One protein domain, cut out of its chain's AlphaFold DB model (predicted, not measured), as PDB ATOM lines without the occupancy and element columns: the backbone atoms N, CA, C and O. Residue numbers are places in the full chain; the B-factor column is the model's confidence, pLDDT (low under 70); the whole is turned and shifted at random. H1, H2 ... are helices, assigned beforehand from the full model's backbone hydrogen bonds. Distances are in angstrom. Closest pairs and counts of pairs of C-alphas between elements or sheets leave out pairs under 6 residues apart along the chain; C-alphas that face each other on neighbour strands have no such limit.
ATOM      1  N   ILE A   6     278.065 310.409 271.166       91.62
ATOM      2  CA  ILE A   6     276.709 310.136 270.663       91.62
ATOM      3  C   ILE A   6     275.780 311.346 270.835       91.62
ATOM      4  O   ILE A   6     275.048 311.688 269.909       91.62
ATOM      5  N   ALA A   7     275.807 312.019 271.988       90.69
ATOM      6  CA  ALA A   7     274.964 313.194 272.213       90.69
ATOM      7  C   ALA A   7     275.323 314.348 271.260       90.69
ATOM      8  O   ALA A   7     274.431 315.012 270.730       90.69
ATOM      9  N   SER A   8     276.620 314.546 271.001       89.56
ATOM     10  CA  SER A   8     277.106 315.531 270.028       89.56
ATOM     11  C   SER A   8     276.678 315.193 268.595       89.56
ATOM     12  O   SER A   8     276.165 316.051 267.873       89.56
ATOM     13  N   MET A   9     276.776 313.918 268.209       91.62
ATOM     14  CA  MET A   9     276.326 313.422 266.908       91.62
ATOM     15  C   MET A   9     274.832 313.658 266.669       91.62
ATOM     16  O   MET A   9     274.470 314.133 265.595       91.62
ATOM     17  N   LEU A  10     273.965 313.376 267.646       92.25
ATOM     18  CA  LEU A  10     272.521 313.585 267.478       92.25
ATOM     19  C   LEU A  10     272.196 315.048 267.152       92.25
ATOM     20  O   LEU A  10     271.404 315.317 266.255       92.25
ATOM     21  N   ARG A  11     272.890 315.999 267.786       89.94
ATOM     22  CA  ARG A  11     272.732 317.416 267.436       89.94
ATOM     23  C   ARG A  11     273.252 317.747 266.045       89.94
ATOM     24  O   ARG A  11     272.694 318.623 265.397       89.94
ATOM     25  N   SER A  12     274.311 317.091 265.572       87.44
ATOM     26  CA  SER A  12     274.793 317.313 264.200       87.44
ATOM     27  C   SER A  12     273.749 316.904 263.155       87.44
ATOM     28  O   SER A  12     273.609 317.580 262.135       87.44
ATOM     29  N   TRP A  13     272.959 315.862 263.449       90.88
ATOM     30  CA  TRP A  13     271.850 315.435 262.601       90.88
ATOM     31  C   TRP A  13     270.712 316.456 262.592       90.88
ATOM     32  O   TRP A  13     270.225 316.774 261.512       90.88
ATOM     33  N   ASP A  14     270.366 317.043 263.745       86.94
ATOM     34  CA  ASP A  14     269.367 318.127 263.824       86.94
ATOM     35  C   ASP A  14     269.737 319.340 262.952       86.94
ATOM     36  O   ASP A  14     268.871 320.021 262.410       86.94
ATOM     37  N   HIS A  15     271.035 319.617 262.805       85.62
ATOM     38  CA  HIS A  15     271.542 320.737 262.006       85.62
ATOM     39  C   HIS A  15     271.903 320.334 260.566       85.62
ATOM     40  O   HIS A  15     272.536 321.120 259.859       85.62
ATOM     41  N   HIS A  16     271.565 319.107 260.140       78.50
ATOM     42  CA  HIS A  16     271.925 318.515 258.843       78.50
ATOM     43  C   HIS A  16     273.399 318.716 258.446       78.50
ATOM     44  O   HIS A  16     273.739 318.850 257.269       78.50
ATOM     45  N   THR A  17     274.297 318.748 259.431       74.06
ATOM     46  CA  THR A  17     275.733 318.891 259.190       74.06
ATOM     47  C   THR A  17     276.346 317.502 259.109       74.06
ATOM     48  O   THR A  17     276.531 316.843 260.130       74.06
ATOM     49  N   ILE A  18     276.659 317.049 257.894       68.31
ATOM     50  CA  ILE A  18     277.366 315.785 257.671       68.31
ATOM     51  C   ILE A  18     278.773 316.087 257.161       68.31
ATOM     52  O   ILE A  18     278.954 316.710 256.116       68.31
ATOM     53  N   GLU A  19     279.784 315.615 257.888       69.00
ATOM     54  CA  GLU A  19     281.169 315.684 257.428       69.00
ATOM     55  C   GLU A  19     281.420 314.676 256.297       69.00
ATOM     56  O   GLU A  19     281.227 313.465 256.440       69.00
ATOM     57  N   HIS A  20     281.906 315.170 255.160       64.94
ATOM     58  CA  HIS A  20     282.304 314.338 254.028       64.94
ATOM     59  C   HIS A  20     283.768 313.906 254.161       64.94
ATOM     60  O   HIS A  20     284.665 314.461 253.529       64.94
ATOM     61  N   LEU A  21     284.013 312.897 254.996       68.31
ATOM     62  CA  LEU A  21     285.311 312.224 255.074       68.31
ATOM     63  C   LEU A  21     285.451 311.159 253.970       68.31
ATOM     64  O   LEU A  21     284.437 310.655 253.480       68.31
ATOM     65  N   PRO A  22     286.682 310.773 253.579       78.25
ATOM     66  CA  PRO A  22     286.904 309.667 252.653       78.25
ATOM     67  C   PRO A  22     286.204 308.391 253.137       78.25
ATOM     68  O   PRO A  22     286.500 307.873 254.215       78.25
ATOM     69  N   LYS A  23     285.259 307.884 252.340       76.88
ATOM     70  CA  LYS A  23     284.452 306.710 252.690       76.88
ATOM     71  C   LYS A  23     285.011 305.457 252.035       76.88
ATOM     72  O   LYS A  23     285.425 305.464 250.878       76.88
ATOM     73  N   VAL A  24     284.945 304.352 252.768       86.19
ATOM     74  CA  VAL A  24     285.242 303.022 252.241       86.19
ATOM     75  C   VAL A  24     284.009 302.145 252.416       86.19
ATOM     76  O   VAL A  24     283.500 301.998 253.524       86.19
ATOM     77  N   ILE A  25     283.543 301.522 251.330       88.38
ATOM     78  CA  ILE A  25     282.365 300.651 251.375       88.38
ATOM     79  C   ILE A  25     282.736 299.305 252.011       88.38
ATOM     80  O   ILE A  25     283.711 298.640 251.632       88.38
ATOM     81  N   ARG A  26     281.927 298.888 252.986       87.88
ATOM     82  CA  ARG A  26     281.988 297.577 253.640       87.88
ATOM     83  C   ARG A  26     280.581 296.996 253.708       87.88
ATOM     84  O   ARG A  26     279.654 297.677 254.127       87.88
ATOM     85  N   LYS A  27     280.426 295.736 253.297       92.50
ATOM     86  CA  LYS A  27     279.168 294.995 253.447       92.50
ATOM     87  C   LYS A  27     279.225 294.219 254.755       92.50
ATOM     88  O   LYS A  27     280.091 293.361 254.906       92.50
ATOM     89  N   ILE A  28     278.321 294.530 255.675       92.25
ATOM     90  CA  ILE A  28     278.185 293.847 256.962       92.25
ATOM     91  C   ILE A  28     276.736 293.380 257.137       92.25
ATOM     92  O   ILE A  28     275.821 294.101 256.736       92.25
ATOM     93  N   PRO A  29     276.497 292.182 257.689       94.56
ATOM     94  CA  PRO A  29     275.155 291.784 258.084       94.56
ATOM     95  C   PRO A  29     274.711 292.590 259.314       94.56
ATOM     96  O   PRO A  29     275.488 292.771 260.250       94.56
ATOM     97  N   ILE A  30     273.458 293.045 259.314       94.88
ATOM     98  CA  ILE A  30     272.816 293.764 260.423       94.88
ATOM     99  C   ILE A  30     271.546 292.999 260.809       94.88
ATOM    100  O   ILE A  30     270.915 292.363 259.957       94.88
ATOM    101  N   SER A  31     271.190 293.007 262.096       97.12
ATOM    102  CA  SER A  31     269.954 292.376 262.560       97.12
ATOM    103  C   SER A  31     268.735 293.058 261.922       97.12
ATOM    104  O   SER A  31     268.746 294.262 261.674       97.12
ATOM    105  N   LYS A  32     267.661 292.304 261.656       95.38
ATOM    106  CA  LYS A  32     266.440 292.882 261.061       95.38
ATOM    107  C   LYS A  32     265.827 293.986 261.931       95.38
ATOM    108  O   LYS A  32     265.300 294.949 261.392       95.38
ATOM    109  N   ASP A  33     265.901 293.829 263.250       96.88
ATOM    110  CA  ASP A  33     265.392 294.810 264.211       96.88
ATOM    111  C   ASP A  33     266.186 296.123 264.144       96.88
ATOM    112  O   ASP A  33     265.613 297.208 264.087       96.88
ATOM    113  N   ASP A  34     267.514 296.033 264.056       96.94
ATOM    114  CA  ASP A  34     268.350 297.228 263.956       96.94
ATOM    115  C   ASP A  34     268.206 297.921 262.599       96.94
ATOM    116  O   ASP A  34     268.252 299.145 262.554       96.94
ATOM    117  N   VAL A  35     267.955 297.182 261.510       97.06
ATOM    118  CA  VAL A  35     267.627 297.791 260.207       97.06
ATOM    119  C   VAL A  35     266.406 298.705 260.327       97.06
ATOM    120  O   VAL A  35     266.482 299.856 259.907       97.06
ATOM    121  N   ALA A  36     265.330 298.250 260.975       97.50
ATOM    122  CA  ALA A  36     264.132 299.069 261.161       97.50
ATOM    123  C   ALA A  36     264.411 300.339 261.988       97.50
ATOM    124  O   ALA A  36     263.921 301.417 261.654       97.50
ATOM    125  N   LYS A  37     265.241 300.246 263.038       98.00
ATOM    126  CA  LYS A  37     265.652 301.419 263.834       98.00
ATOM    127  C   LYS A  37     266.479 302.406 263.013       98.00
ATOM    128  O   LYS A  37     266.278 303.610 263.124       98.00
ATOM    129  N   LEU A  38     267.413 301.905 262.205       97.50
ATOM    130  CA  LEU A  38     268.278 302.728 261.359       97.50
ATOM    131  C   LEU A  38     267.475 303.457 260.278       97.50
ATOM    132  O   LEU A  38     267.709 304.640 260.052       97.50
ATOM    133  N   GLU A  39     266.517 302.776 259.649       97.44
ATOM    134  CA  GLU A  39     265.607 303.382 258.669       97.44
ATOM    135  C   GLU A  39     264.695 304.432 259.314       97.44
ATOM    136  O   GLU A  39     264.556 305.526 258.772       97.44
ATOM    137  N   ALA A  40     264.157 304.166 260.508       98.06
ATOM    138  CA  ALA A  40     263.358 305.149 261.238       98.06
ATOM    139  C   ALA A  40     264.168 306.406 261.607       98.06
ATOM    140  O   ALA A  40     263.673 307.523 261.480       98.06
ATOM    141  N   LEU A  41     265.427 306.246 262.033       97.06
ATOM    142  CA  LEU A  41     266.324 307.379 262.287       97.06
ATOM    143  C   LEU A  41     266.601 308.172 261.004       97.06
ATOM    144  O   LEU A  41     266.542 309.399 261.020       97.06
ATOM    145  N   ALA A  42     266.868 307.482 259.896       96.62
ATOM    146  CA  ALA A  42     267.076 308.110 258.595       96.62
ATOM    147  C   ALA A  42     265.858 308.941 258.160       96.62
ATOM    148  O   ALA A  42     266.017 310.074 257.706       96.62
ATOM    149  N   GLU A  43     264.648 308.416 258.362       97.38
ATOM    150  CA  GLU A  43     263.392 309.110 258.065       97.38
ATOM    151  C   GLU A  43     263.200 310.358 258.939       97.38
ATOM    152  O   GLU A  43     262.983 311.449 258.413       97.38
ATOM    153  N   VAL A  44     263.332 310.221 260.265       96.19
ATOM    154  CA  VAL A  44     263.117 311.322 261.222       96.19
ATOM    155  C   VAL A  44     264.100 312.469 260.998       96.19
ATOM    156  O   VAL A  44     263.698 313.631 260.992       96.19
ATOM    157  N   TYR A  45     265.378 312.149 260.792       94.50
ATOM    158  CA  TYR A  45     266.431 313.144 260.598       94.50
ATOM    159  C   TYR A  45     266.616 313.556 259.131       94.50
ATOM    160  O   TYR A  45     267.451 314.409 258.846       94.50
ATOM    161  N   GLN A  46     265.851 312.981 258.195       94.50
ATOM    162  CA  GLN A  46     265.952 313.232 256.749       94.50
ATOM    163  C   GLN A  46     267.385 313.074 256.208       94.50
ATOM    164  O   GLN A  46     267.855 313.868 255.391       94.50
ATOM    165  N   LEU A  47     268.092 312.043 256.676       92.88
ATOM    166  CA  LEU A  47     269.463 311.728 256.273       92.88
ATOM    167  C   LEU A  47     269.518 310.366 255.573       92.88
ATOM    168  O   LEU A  47     268.722 309.485 255.894       92.88
ATOM    169  N   PRO A  48     270.479 310.132 254.664       92.69
ATOM    170  CA  PRO A  48     270.702 308.800 254.117       92.69
ATOM    171  C   PRO A  48     270.997 307.784 255.232       92.69
ATOM    172  O   PRO A  48     271.822 308.039 256.111       92.69
ATOM    173  N   THR A  49     270.394 306.592 255.169       93.88
ATOM    174  CA  THR A  49     270.626 305.519 256.160       93.88
ATOM    175  C   THR A  49     272.110 305.173 256.301       93.88
ATOM    176  O   THR A  49     272.600 304.885 257.389       93.88
ATOM    177  N   GLU A  50     272.860 305.245 255.205       91.38
ATOM    178  CA  GLU A  50     274.309 305.044 255.188       91.38
ATOM    179  C   GLU A  50     275.087 306.107 255.977       91.38
ATOM    180  O   GLU A  50     276.072 305.767 256.636       91.38
ATOM    181  N   ASP A  51     274.620 307.355 255.998       91.00
ATOM    182  CA  ASP A  51     275.212 308.412 256.820       91.00
ATOM    183  C   ASP A  51     274.866 308.234 258.299       91.00
ATOM    184  O   ASP A  51     275.741 308.422 259.147       91.00
ATOM    185  N   ILE A  52     273.642 307.799 258.619       93.69
ATOM    186  CA  ILE A  52     273.252 307.421 259.989       93.69
ATOM    187  C   ILE A  52     274.181 306.322 260.518       93.69
ATOM    188  O   ILE A  52     274.784 306.469 261.582       93.69
ATOM    189  N   ILE A  53     274.358 305.243 259.748       93.94
ATOM    190  CA  ILE A  53     275.217 304.111 260.120       93.94
ATOM    191  C   ILE A  53     276.674 304.558 260.277       93.94
ATOM    192  O   ILE A  53     277.319 304.222 261.272       93.94
ATOM    193  N   ALA A  54     277.206 305.323 259.319       91.62
ATOM    194  CA  ALA A  54     278.593 305.781 259.362       91.62
ATOM    195  C   ALA A  54     278.869 306.683 260.575       91.62
ATOM    196  O   ALA A  54     279.899 306.525 261.241       91.62
ATOM    197  N   ASN A  55     277.941 307.589 260.898       92.62
ATOM    198  CA  ASN A  55     278.042 308.452 262.073       92.62
ATOM    199  C   ASN A  55     277.957 307.651 263.374       92.62
ATOM    200  O   ASN A  55     278.793 307.858 264.257       92.62
ATOM    201  N   LEU A  56     277.020 306.702 263.478       94.56
ATOM    202  CA  LEU A  56     276.898 305.826 264.646       94.56
ATOM    203  C   LEU A  56     278.188 305.046 264.895       94.56
ATOM    204  O   LEU A  56     278.701 305.061 266.009       94.56
ATOM    205  N   ILE A  57     278.746 304.412 263.860       94.12
ATOM    206  CA  ILE A  57     279.999 303.653 263.975       94.12
ATOM    207  C   ILE A  57     281.144 304.572 264.406       94.12
ATOM    208  O   ILE A  57     281.894 304.228 265.316       94.12
ATOM    209  N   SER A  58     281.272 305.748 263.788       92.44
ATOM    210  CA  SER A  58     282.361 306.683 264.087       92.44
ATOM    211  C   SER A  58     282.305 307.183 265.530       92.44
ATOM    212  O   SER A  58     283.322 307.185 266.223       92.44
ATOM    213  N   ASN A  59     281.122 307.569 266.010       94.00
ATOM    214  CA  ASN A  59     280.961 308.080 267.370       94.00
ATOM    215  C   ASN A  59     281.018 306.970 268.422       94.00
ATOM    216  O   ASN A  59     281.624 307.178 269.469       94.00
ATOM    217  N   ALA A  60     280.501 305.775 268.127       95.00
ATOM    218  CA  ALA A  60     280.669 304.619 269.002       95.00
ATOM    219  C   ALA A  60     282.146 304.220 269.139       95.00
ATOM    220  O   ALA A  60     282.593 303.912 270.237       95.00
ATOM    221  N   LEU A  61     282.928 304.259 268.053       95.38
ATOM    222  CA  LEU A  61     284.365 303.977 268.116       95.38
ATOM    223  C   LEU A  61     285.126 305.032 268.926       95.38
ATOM    224  O   LEU A  61     285.965 304.649 269.735       95.38
ATOM    225  N   ARG A  62     284.809 306.325 268.761       94.00
ATOM    226  CA  ARG A  62     285.376 307.406 269.592       94.00
ATOM    227  C   ARG A  62     285.074 307.183 271.070       94.00
ATOM    228  O   ARG A  62     285.975 307.221 271.896       94.00
ATOM    229  N   GLU A  63     283.822 306.875 271.392       94.62
ATOM    230  CA  GLU A  63     283.422 306.609 272.772       94.62
ATOM    231  C   GLU A  63     284.110 305.352 273.328       94.62
ATOM    232  O   GLU A  63     284.560 305.349 274.469       94.62
ATOM    233  N   VAL A  64     284.278 304.298 272.521       95.06
ATOM    234  CA  VAL A  64     285.072 303.125 272.912       95.06
ATOM    235  C   VAL A  64     286.515 303.523 273.213       95.06
ATOM    236  O   VAL A  64     287.004 303.146 274.272       95.06
ATOM    237  N   GLU A  65     287.179 304.281 272.332       94.88
ATOM    238  CA  GLU A  65     288.551 304.769 272.538       94.88
ATOM    239  C   GLU A  65     288.670 305.572 273.849       94.88
ATOM    240  O   GLU A  65     289.560 305.295 274.651       94.88
ATOM    241  N   GLU A  66     287.739 306.492 274.124       92.88
ATOM    242  CA  GLU A  66     287.695 307.294 275.360       92.88
ATOM    243  C   GLU A  66     287.468 306.460 276.628       92.88
ATOM    244  O   GLU A  66     287.889 306.844 277.721       92.88
ATOM    245  N   LYS A  67     286.770 305.326 276.503       93.88
ATOM    246  CA  LYS A  67     286.432 304.440 277.625       93.88
ATOM    247  C   LYS A  67     287.444 303.322 277.851       93.88
ATOM    248  O   LYS A  67     287.293 302.593 278.835       93.88
ATOM    249  N   ILE A  68     288.466 303.165 277.001       95.50
ATOM    250  CA  ILE A  68     289.555 302.221 277.279       95.50
ATOM    251  C   ILE A  68     290.239 302.659 278.586       95.50
ATOM    252  O   ILE A  68     290.753 303.774 278.661       95.50
TER     253      ILE A  68
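What this domain is: This is residues 6 to 68 of the 107 residues of an uncharacterized protein of Motiliproteus sp. MSK22-1 (UniProt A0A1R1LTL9). Three helices make a T with a short companion: H1 lies beside the long H3, and H2 stands crosswise at the first end of H3. The long link from H1 to H2 swings out in a wide loop, and residues 26 to 34, of which 32 to 34 belong to H2, stick out. The printed part has 63 residues with three named helices, in the order H1, H2, H3, and no named strand; its class is all helix. It is compact, with a radius of gyration of the C-alphas of 12.1 A and spans of 30 by 29 by 23 A.

How they stand to each other: H1, residues 6 to 14, touches H3, residues 49 to 67, with residues 55 to 63 of H3 alone. Their closest C-alphas, those of Ile 6 and Asn 59, are 5.8 A apart. They run opposite ways at a shallow tilt of 27 degrees. H1 is close to but not clearly touching H2, residues 32 to 45; their closest C-alphas, those of Trp 13 and Tyr 45, are 6.2 A apart. These two run the same way at a steep tilt of 50 degrees. H2 and H3 touch, about perpendicular at 77 degrees, through residues 38 to 42 of H2 and 49 to 53 of H3 alone. Their closest C-alphas, those of Ala 42 and Thr 49, are 5.0 A apart. In H1, H2 and H3 every O i to N i+4 pair is within hydrogen-bond range.

Where its parts are: H1 begins at C-alpha 6, (276.709, 310.136, 270.663), and measures 12.8 A from first to last C-alpha. H2 measures 20.3 A and begins at C-alpha 32, (266.440, 292.882, 261.061). H3 measures 26.7 A and ends at C-alpha 67, (286.432, 304.440, 277.625).

The domain as a whole: The two C-alphas farthest apart, those of Glu 43 and Ile 68, are 33.2 A apart. The printed part has no cut. The link from H1 to H2, residues 15 to 31, is long; the link from H2 to H3 is tight. The mean pLDDT of the printed part is 90.8, and residues 18 to 21 are under 70.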